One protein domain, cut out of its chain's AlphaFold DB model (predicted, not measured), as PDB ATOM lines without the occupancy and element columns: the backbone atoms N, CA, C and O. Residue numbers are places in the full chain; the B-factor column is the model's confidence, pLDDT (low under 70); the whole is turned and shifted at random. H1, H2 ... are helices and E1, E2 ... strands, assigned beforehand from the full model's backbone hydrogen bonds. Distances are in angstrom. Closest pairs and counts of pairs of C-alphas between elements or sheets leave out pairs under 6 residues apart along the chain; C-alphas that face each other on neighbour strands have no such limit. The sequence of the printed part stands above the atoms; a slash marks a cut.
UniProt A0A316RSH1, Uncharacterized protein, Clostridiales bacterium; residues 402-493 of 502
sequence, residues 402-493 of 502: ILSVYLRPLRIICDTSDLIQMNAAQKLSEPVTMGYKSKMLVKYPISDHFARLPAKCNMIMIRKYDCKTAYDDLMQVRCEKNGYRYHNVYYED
ATOM      1  N   ILE A 402     133.188 194.647 200.738       83.06
ATOM      2  CA  ILE A 402     132.955 193.841 199.529       83.06
ATOM      3  C   ILE A 402     134.162 193.808 198.579       83.06
ATOM      4  O   ILE A 402     134.290 192.893 197.770       83.06
ATOM      5  N   LEU A 403     135.086 194.771 198.683       87.19
ATOM      6  CA  LEU A 403     136.273 194.836 197.827       87.19
ATOM      7  C   LEU A 403     137.308 193.752 198.157       87.19
ATOM      8  O   LEU A 403     138.172 193.461 197.326       87.19
ATOM      9  N   SER A 404     137.194 193.100 199.320       89.12
ATOM     10  CA  SER A 404     137.999 191.924 199.684       89.12
ATOM     11  C   SER A 404     137.924 190.798 198.642       89.12
ATOM     12  O   SER A 404     138.870 190.020 198.494       89.12
ATOM     13  N   VAL A 405     136.845 190.754 197.851       89.56
ATOM     14  CA  VAL A 405     136.647 189.790 196.765       89.56
ATOM     15  C   VAL A 405     137.771 189.830 195.713       89.56
ATOM     16  O   VAL A 405     138.070 188.804 195.106       89.56
ATOM     17  N   TYR A 406     138.467 190.961 195.555       92.19
ATOM     18  CA  TYR A 406     139.547 191.147 194.577       92.19
ATOM     19  C   TYR A 406     140.957 190.814 195.098       92.19
ATOM     20  O   TYR A 406     141.932 190.972 194.365       92.19
ATOM     21  N   LEU A 407     141.094 190.352 196.347       91.38
ATOM     22  CA  LEU A 407     142.394 190.003 196.947       91.38
ATOM     23  C   LEU A 407     142.900 188.602 196.557       91.38
ATOM     24  O   LEU A 407     143.993 188.189 196.948       91.38
ATOM     25  N   ARG A 408     142.098 187.840 195.808       90.44
ATOM     26  CA  ARG A 408     142.371 186.456 195.401       90.44
ATOM     27  C   ARG A 408     141.918 186.212 193.967       90.44
ATOM     28  O   ARG A 408     141.139 187.009 193.445       90.44
ATOM     29  N   PRO A 409     142.362 185.105 193.334       92.44
ATOM     30  CA  PRO A 409     141.774 184.633 192.087       92.44
ATOM     31  C   PRO A 409     140.255 184.723 192.117       92.44
ATOM     32  O   PRO A 409     139.647 184.211 193.049       92.44
ATOM     33  N   LEU A 410     139.657 185.364 191.118       91.12
ATOM     34  CA  LEU A 410     138.223 185.646 191.105       91.12
ATOM     35  C   LEU A 410     137.554 185.012 189.885       91.12
ATOM     36  O   LEU A 410     138.126 184.964 188.791       91.12
ATOM     37  N   ARG A 411     136.344 184.494 190.087       90.38
ATOM     38  CA  ARG A 411     135.429 184.029 189.042       90.38
ATOM     39  C   ARG A 411     134.090 184.735 189.182       90.38
ATOM     40  O   ARG A 411     133.597 184.905 190.294       90.38
ATOM     41  N   ILE A 412     133.525 185.152 188.059       91.00
ATOM     42  CA  ILE A 412     132.211 185.785 188.017       91.00
ATOM     43  C   ILE A 412     131.252 184.800 187.369       91.00
ATOM     44  O   ILE A 412     131.528 184.291 186.287       91.00
ATOM     45  N   ILE A 413     130.155 184.514 188.053       86.62
ATOM     46  CA  ILE A 413     129.179 183.519 187.628       86.62
ATOM     47  C   ILE A 413     127.858 184.229 187.376       86.62
ATOM     48  O   ILE A 413     127.338 184.902 188.269       86.62
ATOM     49  N   CYS A 414     127.340 184.106 186.160       86.44
ATOM     50  CA  CYS A 414     126.067 184.692 185.759       86.44
ATOM     51  C   CYS A 414     125.443 183.911 184.602       86.44
ATOM     52  O   CYS A 414     126.137 183.177 183.901       86.44
ATOM     53  N   ASP A 415     124.154 184.121 184.346       85.50
ATOM     54  CA  ASP A 415     123.550 183.678 183.091       85.50
ATOM     55  C   ASP A 415     124.121 184.515 181.935       85.50
ATOM     56  O   ASP A 415     123.816 185.699 181.798       85.50
ATOM     57  N   THR A 416     124.984 183.916 181.112       85.44
ATOM     58  CA  THR A 416     125.623 184.611 179.985       85.44
ATOM     59  C   THR A 416     124.665 184.907 178.831       85.44
ATOM     60  O   THR A 416     125.024 185.681 177.943       85.44
ATOM     61  N   SER A 417     123.469 184.306 178.820       86.00
ATOM     62  CA  SER A 417     122.409 184.634 177.861       86.00
ATOM     63  C   SER A 417     121.595 185.864 178.286       86.00
ATOM     64  O   SER A 417     120.980 186.522 177.445       86.00
ATOM     65  N   ASP A 418     121.640 186.226 179.572       88.00
ATOM     66  CA  ASP A 418     120.973 187.408 180.100       88.00
ATOM     67  C   ASP A 418     121.845 188.661 179.943       88.00
ATOM     68  O   ASP A 418     122.894 188.814 180.573       88.00
ATOM     69  N   LEU A 419     121.379 189.607 179.126       89.88
ATOM     70  CA  LEU A 419     122.135 190.818 178.812       89.88
ATOM     71  C   LEU A 419     122.378 191.721 180.035       89.88
ATOM     72  O   LEU A 419     123.425 192.362 180.124       89.88
ATOM     73  N   ILE A 420     121.443 191.780 180.987       88.88
ATOM     74  CA  ILE A 420     121.574 192.616 182.189       88.88
ATOM     75  C   ILE A 420     122.641 192.019 183.106       88.88
ATOM     76  O   ILE A 420     123.550 192.730 183.544       88.88
ATOM     77  N   GLN A 421     122.567 190.709 183.356       87.75
ATOM     78  CA  GLN A 421     123.558 190.021 184.177       87.75
ATOM     79  C   GLN A 421     124.942 190.061 183.531       87.75
ATOM     80  O   GLN A 421     125.920 190.371 184.210       87.75
ATOM     81  N   MET A 422     125.027 189.827 182.219       91.62
ATOM     82  CA  MET A 422     126.287 189.887 181.483       91.62
ATOM     83  C   MET A 422     126.905 191.292 181.524       91.62
ATOM     84  O   MET A 422     128.113 191.424 181.728       91.62
ATOM     85  N   ASN A 423     126.102 192.356 181.409       91.81
ATOM     86  CA  ASN A 423     126.588 193.733 181.543       91.81
ATOM     87  C   ASN A 423     127.160 194.010 182.942       91.81
ATOM     88  O   ASN A 423     128.242 194.590 183.066       91.81
ATOM     89  N   ALA A 424     126.477 193.566 184.001       91.31
ATOM     90  CA  ALA A 424     126.984 193.676 185.367       91.31
ATOM     91  C   ALA A 424     128.276 192.856 185.561       91.31
ATOM     92  O   ALA A 424     129.261 193.365 186.105       91.31
ATOM     93  N   ALA A 425     128.314 191.627 185.040       92.88
ATOM     94  CA  ALA A 425     129.475 190.743 185.098       92.88
ATOM     95  C   ALA A 425     130.701 191.366 184.424       92.88
ATOM     96  O   ALA A 425     131.798 191.336 184.977       92.88
ATOM     97  N   GLN A 426     130.519 191.990 183.258       93.00
ATOM     98  CA  GLN A 426     131.588 192.684 182.542       93.00
ATOM     99  C   GLN A 426     132.160 193.859 183.344       93.00
ATOM    100  O   GLN A 426     133.378 194.027 183.394       93.00
ATOM    101  N   LYS A 427     131.316 194.651 184.021       91.38
ATOM    102  CA  LYS A 427     131.784 195.763 184.869       91.38
ATOM    103  C   LYS A 427     132.573 195.282 186.086       91.38
ATOM    104  O   LYS A 427     133.582 195.892 186.428       91.38
ATOM    105  N   LEU A 428     132.152 194.182 186.705       92.81
ATOM    106  CA  LEU A 428     132.854 193.571 187.842       92.81
ATOM    107  C   LEU A 428     134.113 192.793 187.408       92.81
ATOM    108  O   LEU A 428     135.033 192.604 188.200       92.81
ATOM    109  N   SER A 429     134.186 192.371 186.142       93.94
ATOM    110  CA  SER A 429     135.355 191.702 185.551       93.94
ATOM    111  C   SER A 429     136.529 192.653 185.313       93.94
ATOM    112  O   SER A 429     137.688 192.242 185.423       93.94
ATOM    113  N   GLU A 430     136.238 193.921 185.018       92.06
ATOM    114  CA  GLU A 430     137.222 194.958 184.684       92.06
ATOM    115  C   GLU A 430     137.028 196.201 185.587       92.06
ATOM    116  O   GLU A 430     136.628 197.262 185.100       92.06
ATOM    117  N   PRO A 431     137.277 196.093 186.913       90.50
ATOM    118  CA  PRO A 431     137.078 197.207 187.835       90.50
ATOM    119  C   PRO A 431     137.994 198.401 187.519       90.50
ATOM    120  O   PRO A 431     139.064 198.267 186.914       90.50
ATOM    121  N   VAL A 432     137.582 199.589 187.961       87.12
ATOM    122  CA  VAL A 432     138.299 200.853 187.734       87.12
ATOM    123  C   VAL A 432     138.751 201.488 189.048       87.12
ATOM    124  O   VAL A 432     138.190 201.216 190.106       87.12
ATOM    125  N   THR A 433     139.770 202.342 188.982       84.88
ATOM    126  CA  THR A 433     140.262 203.156 190.100       84.88
ATOM    127  C   THR A 433     140.036 204.641 189.830       84.88
ATOM    128  O   THR A 433     139.772 205.054 188.702       84.88
ATOM    129  N   MET A 434     140.186 205.466 190.866       78.69
ATOM    130  CA  MET A 434     140.202 206.930 190.741       78.69
ATOM    131  C   MET A 434     141.584 207.481 190.351       78.69
ATOM    132  O   MET A 434     141.813 208.686 190.402       78.69
ATOM    133  N   GLY A 435     142.539 206.612 189.999       71.56
ATOM    134  CA  GLY A 435     143.856 207.045 189.549       71.56
ATOM    135  C   GLY A 435     143.782 207.769 188.204       71.56
ATOM    136  O   GLY A 435     142.859 207.564 187.418       71.56
ATOM    137  N   TYR A 436     144.820 208.549 187.883       72.75
ATOM    138  CA  TYR A 436     144.931 209.254 186.593       72.75
ATOM    139  C   TYR A 436     144.833 208.313 185.371       72.75
ATOM    140  O   TYR A 436     144.498 208.738 184.268       72.75
ATOM    141  N   LYS A 437     145.121 207.019 185.569       76.19
ATOM    142  CA  LYS A 437     144.705 205.914 184.699       76.19
ATOM    143  C   LYS A 437     143.719 205.049 185.473       76.19
ATOM    144  O   LYS A 437     144.138 204.214 186.272       76.19
ATOM    145  N   SER A 438     142.432 205.249 185.212       78.62
ATOM    146  CA  SER A 438     141.354 204.568 185.931       78.62
ATOM    147  C   SER A 438     141.222 203.090 185.566       78.62
ATOM    148  O   SER A 438     140.822 202.280 186.395       78.62
ATOM    149  N   LYS A 439     141.571 202.696 184.336       82.06
ATOM    150  CA  LYS A 439     141.438 201.306 183.887       82.06
ATOM    151  C   LYS A 439     142.495 200.403 184.533       82.06
ATOM    152  O   LYS A 439     143.694 200.599 184.320       82.06
ATOM    153  N   MET A 440     142.052 199.371 185.251       86.12
ATOM    154  CA  MET A 440     142.923 198.270 185.667       86.12
ATOM    155  C   MET A 440     143.082 197.246 184.538       86.12
ATOM    156  O   MET A 440     142.191 197.047 183.719       86.12
ATOM    157  N   LEU A 441     144.234 196.581 184.490       87.19
ATOM    158  CA  LEU A 441     144.586 195.581 183.477       87.19
ATOM    159  C   LEU A 441     144.290 194.156 183.964       87.19
ATOM    160  O   LEU A 441     145.057 193.227 183.704       87.19
ATOM    161  N   VAL A 442     143.178 194.010 184.685       90.00
ATOM    162  CA  VAL A 442     142.557 192.724 185.019       90.00
ATOM    163  C   VAL A 442     141.377 192.463 184.099       90.00
ATOM    164  O   VAL A 442     140.710 193.399 183.665       90.00
ATOM    165  N   LYS A 443     141.117 191.185 183.825       92.12
ATOM    166  CA  LYS A 443     139.866 190.734 183.209       92.12
ATOM    167  C   LYS A 443     139.460 189.386 183.781       92.12
ATOM    168  O   LYS A 443     139.900 188.343 183.290       92.12
ATOM    169  N   TYR A 444     138.670 189.415 184.851       93.62
ATOM    170  CA  TYR A 444     138.271 188.203 185.561       93.62
ATOM    171  C   TYR A 444     137.347 187.323 184.704       93.62
ATOM    172  O   TYR A 444     136.443 187.851 184.052       93.62
ATOM    173  N   PRO A 445     137.534 185.992 184.683       92.50
ATOM    174  CA  PRO A 445     136.700 185.110 183.874       92.50
ATOM    175  C   PRO A 445     135.229 185.158 184.296       92.50
ATOM    176  O   PRO A 445     134.932 185.084 185.490       92.50
ATOM    177  N   ILE A 446     134.347 185.233 183.298       92.19
ATOM    178  CA  ILE A 446     132.892 185.124 183.440       92.19
ATOM    179  C   ILE A 446     132.472 183.755 182.892       92.19
ATOM    180  O   ILE A 446     132.918 183.384 181.803       92.19
ATOM    181  N   SER A 447     131.651 183.007 183.629       86.50
ATOM    182  CA  SER A 447     131.089 181.724 183.187       86.50
ATOM    183  C   SER A 447     129.647 181.535 183.656       86.50
ATOM    184  O   SER A 447     129.225 182.109 184.654       86.50
ATOM    185  N   ASP A 448     128.904 180.688 182.950       79.44
ATOM    186  CA  ASP A 448     127.550 180.233 183.298       79.44
ATOM    187  C   ASP A 448     127.546 178.941 184.144       79.44
ATOM    188  O   ASP A 448     126.498 178.468 184.573       79.44
ATOM    189  N   HIS A 449     128.723 178.376 184.431       70.75
ATOM    190  CA  HIS A 449     128.895 177.150 185.211       70.75
ATOM    191  C   HIS A 449     130.028 177.252 186.243       70.75
ATOM    192  O   HIS A 449     131.013 177.968 186.051       70.75
ATOM    193  N   PHE A 450     129.914 176.459 187.318       65.75
ATOM    194  CA  PHE A 450     130.926 176.302 188.378       65.75
ATOM    195  C   PHE A 450     132.016 175.273 188.035       65.75
ATOM    196  O   PHE A 450     132.945 175.055 188.815       65.75
ATOM    197  N   ALA A 451     131.923 174.586 186.891       54.34
ATOM    198  CA  ALA A 451     132.928 173.596 186.531       54.34
ATOM    199  C   ALA A 451     134.295 174.287 186.343       54.34
ATOM    200  O   ALA A 451     134.433 175.186 185.519       54.34
ATOM    201  N   ARG A 452     135.317 173.824 187.083       61.75
ATOM    202  CA  ARG A 452     136.721 174.304 187.064       61.75
ATOM    203  C   ARG A 452     137.013 175.598 187.845       61.75
ATOM    204  O   ARG A 452     137.852 176.404 187.424       61.75
ATOM    205  N   LEU A 453     136.401 175.779 189.015       68.69
ATOM    206  CA  LEU A 453     136.875 176.774 189.984       68.69
ATOM    207  C   LEU A 453     138.268 176.399 190.537       68.69
ATOM    208  O   LEU A 453     138.509 175.234 190.859       68.69
ATOM    209  N   PRO A 454     139.212 177.351 190.654       69.44
ATOM    210  CA  PRO A 454     140.459 177.123 191.378       69.44
ATOM    211  C   PRO A 454     140.200 176.748 192.843       69.44
ATOM    212  O   PRO A 454     139.301 177.296 193.467       69.44
ATOM    213  N   ALA A 455     141.060 175.913 193.434       70.62
ATOM    214  CA  ALA A 455     140.919 175.461 194.827       70.62
ATOM    215  C   ALA A 455     140.881 176.590 195.883       70.62
ATOM    216  O   ALA A 455     140.455 176.367 197.011       70.62
ATOM    217  N   LYS A 456     141.360 177.796 195.547       79.38
ATOM    218  CA  LYS A 456     141.332 178.993 196.404       79.38
ATOM    219  C   LYS A 456     140.969 180.218 195.566       79.38
ATOM    220  O   LYS A 456     141.848 181.009 195.217       79.38
ATOM    221  N   CYS A 457     139.696 180.342 195.197       84.69
ATOM    222  CA  CYS A 457     139.172 181.512 194.500       84.69
ATOM    223  C   CYS A 457     138.028 182.178 195.262       84.69
ATOM    224  O   CYS A 457     137.236 181.514 195.923       84.69
ATOM    225  N   ASN A 458     137.924 183.488 195.092       88.44
ATOM    226  CA  ASN A 458     136.732 184.245 195.412       88.44
ATOM    227  C   ASN A 458     135.739 184.153 194.245       88.44
ATOM    228  O   ASN A 458     136.117 183.864 193.103       88.44
ATOM    229  N   MET A 459     134.468 184.426 194.530       86.25
ATOM    230  CA  MET A 459     133.406 184.411 193.532       86.25
ATOM    231  C   MET A 459     132.520 185.644 193.652       86.25
ATOM    232  O   MET A 459     132.242 186.111 194.754       86.25
ATOM    233  N   ILE A 460     132.046 186.128 192.508       87.50
ATOM    234  CA  ILE A 460     130.901 187.035 192.411       87.50
ATOM    235  C   ILE A 460     129.814 186.275 191.666       87.50
ATOM    236  O   ILE A 460     130.052 185.791 190.563       87.50
ATOM    237  N   MET A 461     128.629 186.179 192.256       82.81
ATOM    238  CA  MET A 461     127.471 185.557 191.623       82.81
ATOM    239  C   MET A 461     126.424 186.622 191.325       82.81
ATOM    240  O   MET A 461     126.037 187.372 192.218       82.81
ATOM    241  N   ILE A 462     125.967 186.678 190.079       83.88
ATOM    242  CA  ILE A 462     124.913 187.585 189.622       83.88
ATOM    243  C   ILE A 462     123.744 186.708 189.196       83.88
ATOM    244  O   ILE A 462     123.929 185.777 188.418       83.88
ATOM    245  N   ARG A 463     122.553 186.963 189.746       75.56
ATOM    246  CA  ARG A 463     121.372 186.127 189.514       75.56
ATOM    247  C   ARG A 463     120.077 186.927 189.571       75.56
ATOM    248  O   ARG A 463     120.012 187.957 190.239       75.56
ATOM    249  N   LYS A 464     119.039 186.402 188.918       71.25
ATOM    250  CA  LYS A 464     117.641 186.802 189.137       71.25
ATOM    251  C   LYS A 464     117.050 186.056 190.338       71.25
ATOM    252  O   LYS A 464     117.519 184.976 190.691       71.25
ATOM    253  N   TYR A 465     116.010 186.633 190.933       62.44
ATOM    254  CA  TYR A 465     115.365 186.138 192.155       62.44
ATOM    255  C   TYR A 465     114.703 184.749 192.005       62.44
ATOM    256  O   TYR A 465     114.696 183.988 192.965       62.44
ATOM    257  N   ASP A 466     114.218 184.379 190.812       61.44
ATOM    258  CA  ASP A 466     113.488 183.116 190.565       61.44
ATOM    259  C   ASP A 466     114.371 181.932 190.111       61.44
ATOM    260  O   ASP A 466     113.872 180.842 189.824       61.44
ATOM    261  N   CYS A 467     115.691 182.107 190.015       59.75
ATOM    262  CA  CYS A 467     116.578 181.067 189.492       59.75
ATOM    263  C   CYS A 467     117.098 180.162 190.615       59.75
ATOM    264  O   CYS A 467     118.147 180.436 191.198       59.75
ATOM    265  N   LYS A 468     116.382 179.061 190.886       59.44
ATOM    266  CA  LYS A 468     116.868 178.006 191.785       59.44
ATOM    267  C   LYS A 468     118.051 177.281 191.138       59.44
ATOM    268  O   LYS A 468     117.934 176.785 190.018       59.44
ATOM    269  N   THR A 469     119.186 177.206 191.824       59.78
ATOM    270  CA  THR A 469     120.398 176.533 191.328       59.78
ATOM    271  C   THR A 469     120.826 175.409 192.265       59.78
ATOM    272  O   THR A 469     120.425 175.370 193.425       59.78
ATOM    273  N   ALA A 470     121.704 174.519 191.792       58.00
ATOM    274  CA  ALA A 470     122.303 173.452 192.607       58.00
ATOM    275  C   ALA A 470     123.143 173.963 193.802       58.00
ATOM    276  O   ALA A 470     123.708 173.163 194.542       58.00
ATOM    277  N   TYR A 471     123.261 175.283 193.972       59.25
ATOM    278  CA  TYR A 471     124.154 175.934 194.926       59.25
ATOM    279  C   TYR A 471     123.413 176.793 195.957       59.25
ATOM    280  O   TYR A 471     124.056 177.346 196.843       59.25
ATOM    281  N   ASP A 472     122.079 176.893 195.894       63.97
ATOM    282  CA  ASP A 472     121.291 177.652 196.880       63.97
ATOM    283  C   ASP A 472     121.391 177.077 198.296       63.97
ATOM    284  O   ASP A 472     121.263 177.813 199.274       63.97
ATOM    285  N   ASP A 473     121.684 175.782 198.410       63.62
ATOM    286  CA  ASP A 473     121.921 175.117 199.691       63.62
ATOM    287  C   ASP A 473     123.272 175.504 200.319       63.62
ATOM    288  O   ASP A 473     123.479 175.294 201.512       63.62
ATOM    289  N   LEU A 474     124.183 176.108 199.544       60.03
ATOM    290  CA  LEU A 474     125.483 176.597 200.020       60.03
ATOM    291  C   LEU A 474     125.438 178.063 200.475       60.03
ATOM    292  O   LEU A 474     126.413 178.561 201.037       60.03
ATOM    293  N   MET A 475     124.342 178.776 200.206       65.56
ATOM    294  CA  MET A 475     124.229 180.211 200.456       65.56
ATOM    295  C   MET A 475     123.480 180.459 201.770       65.56
ATOM    296  O   MET A 475     122.382 179.949 201.980       65.56
ATOM    297  N   GLN A 476     124.041 181.298 202.641       66.62
ATOM    298  CA  GLN A 476     123.380 181.735 203.876       66.62
ATOM    299  C   GLN A 476     122.216 182.694 203.593       66.62
ATOM    300  O   GLN A 476     121.353 182.888 204.452       66.62
ATOM    301  N   VAL A 477     122.194 183.289 202.392       69.81
ATOM    302  CA  VAL A 477     121.187 184.267 201.972       69.81
ATOM    303  C   VAL A 477     120.409 183.784 200.758       69.81
ATOM    304  O   VAL A 477     120.972 183.471 199.703       69.81
ATOM    305  N   ARG A 478     119.082 183.778 200.900       72.69
ATOM    306  CA  ARG A 478     118.129 183.414 199.848       72.69
ATOM    307  C   ARG A 478     117.409 184.667 199.375       72.69
ATOM    308  O   ARG A 478     116.700 185.290 200.154       72.69
ATOM    309  N   CYS A 479     117.620 185.053 198.122       70.69
ATOM    310  CA  CYS A 479     116.897 186.174 197.523       70.69
ATOM    311  C   CYS A 479     115.453 185.738 197.229       70.69
ATOM    312  O   CYS A 479     115.243 184.651 196.699       70.69
ATOM    313  N   GLU A 480     114.482 186.579 197.561       73.25
ATOM    314  CA  GLU A 480     113.052 186.388 197.309       73.25
ATOM    315  C   GLU A 480     112.523 187.575 196.486       73.25
ATOM    316  O   GLU A 480     113.193 188.595 196.338       73.25
ATOM    317  N   LYS A 481     111.315 187.461 195.922       72.31
ATOM    318  CA  LYS A 481     110.767 188.454 194.979       72.31
ATOM    319  C   LYS A 481     110.755 189.900 195.507       72.31
ATOM    320  O   LYS A 481     110.968 190.821 194.727       72.31
ATOM    321  N   ASN A 482     110.513 190.086 196.807       79.00
ATOM    322  CA  ASN A 482     110.384 191.400 197.452       79.00
ATOM    323  C   ASN A 482     111.412 191.603 198.584       79.00
ATOM    324  O   ASN A 482     111.197 192.428 199.474       79.00
ATOM    325  N   GLY A 483     112.470 190.791 198.633       77.19
ATOM    326  CA  GLY A 483     113.344 190.761 199.797       77.19
ATOM    327  C   GLY A 483     114.406 189.681 199.763       77.19
ATOM    328  O   GLY A 483     114.730 189.100 198.730       77.19
ATOM    329  N   TYR A 484     114.954 189.379 200.926       78.69
ATOM    330  CA  TYR A 484     115.869 188.263 201.109       78.69
ATOM    331  C   TYR A 484     115.687 187.648 202.492       78.69
ATOM    332  O   TYR A 484     115.267 188.314 203.436       78.69
ATOM    333  N   ARG A 485     116.025 186.365 202.627       78.88
ATOM    334  CA  ARG A 485     116.153 185.700 203.922       78.88
ATOM    335  C   ARG A 485     117.605 185.494 204.291       78.88
ATOM    336  O   ARG A 485     118.357 184.937 203.499       78.88
ATOM    337  N   TYR A 486     117.950 185.849 205.521       78.00
ATOM    338  CA  TYR A 486     119.215 185.517 206.172       78.00
ATOM    339  C   TYR A 486     118.911 184.889 207.534       78.00
ATOM    340  O   TYR A 486     118.107 185.427 208.289       78.00
ATOM    341  N   HIS A 487     119.480 183.714 207.826       74.38
ATOM    342  CA  HIS A 487     119.164 182.933 209.038       74.38
ATOM    343  C   HIS A 487     117.652 182.803 209.329       74.38
ATOM    344  O   HIS A 487     117.204 182.958 210.461       74.38
ATOM    345  N   ASN A 488     116.859 182.512 208.292       77.25
ATOM    346  CA  ASN A 488     115.391 182.400 208.332       77.25
ATOM    347  C   ASN A 488     114.617 183.699 208.641       77.25
ATOM    348  O   ASN A 488     113.385 183.677 208.617       77.25
ATOM    349  N   VAL A 489     115.294 184.830 208.844       81.50
ATOM    350  CA  VAL A 489     114.669 186.152 208.991       81.50
ATOM    351  C   VAL A 489     114.503 186.780 207.613       81.50
ATOM    352  O   VAL A 489     115.456 186.805 206.837       81.50
ATOM    353  N   TYR A 490     113.295 187.254 207.302       85.44
ATOM    354  CA  TYR A 490     112.995 187.954 206.053       85.44
ATOM    355  C   TYR A 490     113.234 189.455 206.197       85.44
ATOM    356  O   TYR A 490     112.802 190.063 207.175       85.44
ATOM    357  N   TYR A 491     113.872 190.034 205.190       80.00
ATOM    358  CA  TYR A 491     114.136 191.456 205.052       80.00
ATOM    359  C   TYR A 491     113.500 191.930 203.748       80.00
ATOM    360  O   TYR A 491     113.806 191.385 202.687       80.00
ATOM    361  N   GLU A 492     112.609 192.916 203.824       85.06
ATOM    362  CA  GLU A 492     111.983 193.523 202.648       85.06
ATOM    363  C   GLU A 492     112.979 194.476 201.973       85.06
ATOM    364  O   GLU A 492     113.395 195.467 202.567       85.06
ATOM    365  N   ASP A 493     113.410 194.137 200.757       72.31
ATOM    366  CA  ASP A 493     114.361 194.920 199.962       72.31
ATOM    367  C   ASP A 493     114.315 194.486 198.485       72.31
ATOM    368  O   ASP A 493     114.171 193.308 198.165       72.31
TER     369      ASP A 493
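Overview. This is residues 402 to 493 of the 502 residues of an uncharacterized protein of Clostridiales bacterium (UniProt A0A316RSH1). Two lobes make the domain: two parallel strands, E1 and E2, with helix H2 packed on E1 and the short H1 on E2, and, beyond a long link, a small three-stranded sheet, E3 to E5. Residues 433 to 438 stick out at the end away from that sheet. The printed part has 92 residues, with H1, E1, H2, E2, E3, E4 and E5 along it; the class is mixed, helices and strands, with under half of the residues in named elements. The sheet E3, E4, E5 is antiparallel. The whole is only just loose, close to compact, with a radius of gyration of the C-alphas of 14.8 A and spans of 44 by 30 by 26 A.

Along the chain. H1, residues 402 to 407, begins at C-alpha 402 (132.955, 193.841, 199.529). E1 is residues 410 to 413. H2, residues 419 to 429, is 14.9 A long. E2 is residues 458 to 461, E3 477 to 480 and E4 483 to 486. E5, residues 489 to 492, ends at C-alpha 492 (111.983, 193.523, 202.648).

Arrangement. H1 touches E2, closest at the C-alphas of Val 405 and Asn 458, 5.7 A. E1 and E2 are parallel, with N 413 and O 460 at 2.8 A; E1, H2, E2 form a strand-helix-strand unit, two parallel strands joined through a helix, with a left-handed crossover. H2 touches E1, closest at the C-alphas of Ile 412 and Ala 425, 6.4 A. E3, E4, E5 form a meander, each strand the antiparallel neighbour of the one before, in two hairpins; N 478 and O 485 are 2.9 A apart, N 491 and O 484 2.8 A. E2 and E3 are apart. Every O i to N i+4 pair is within hydrogen-bond range in H2; in H1 0 of 2 are, against 3 of 3 O i to N i+3 pairs.

Size, cuts and confidence. The farthest C-alphas, of Tyr 436 and Asn 488, are 45.5 A apart. The printed part has no cut. The links H2 to E2 and E2 to E3 are long. Residues 450 to 454 and 465 to 477 have pLDDT under 70.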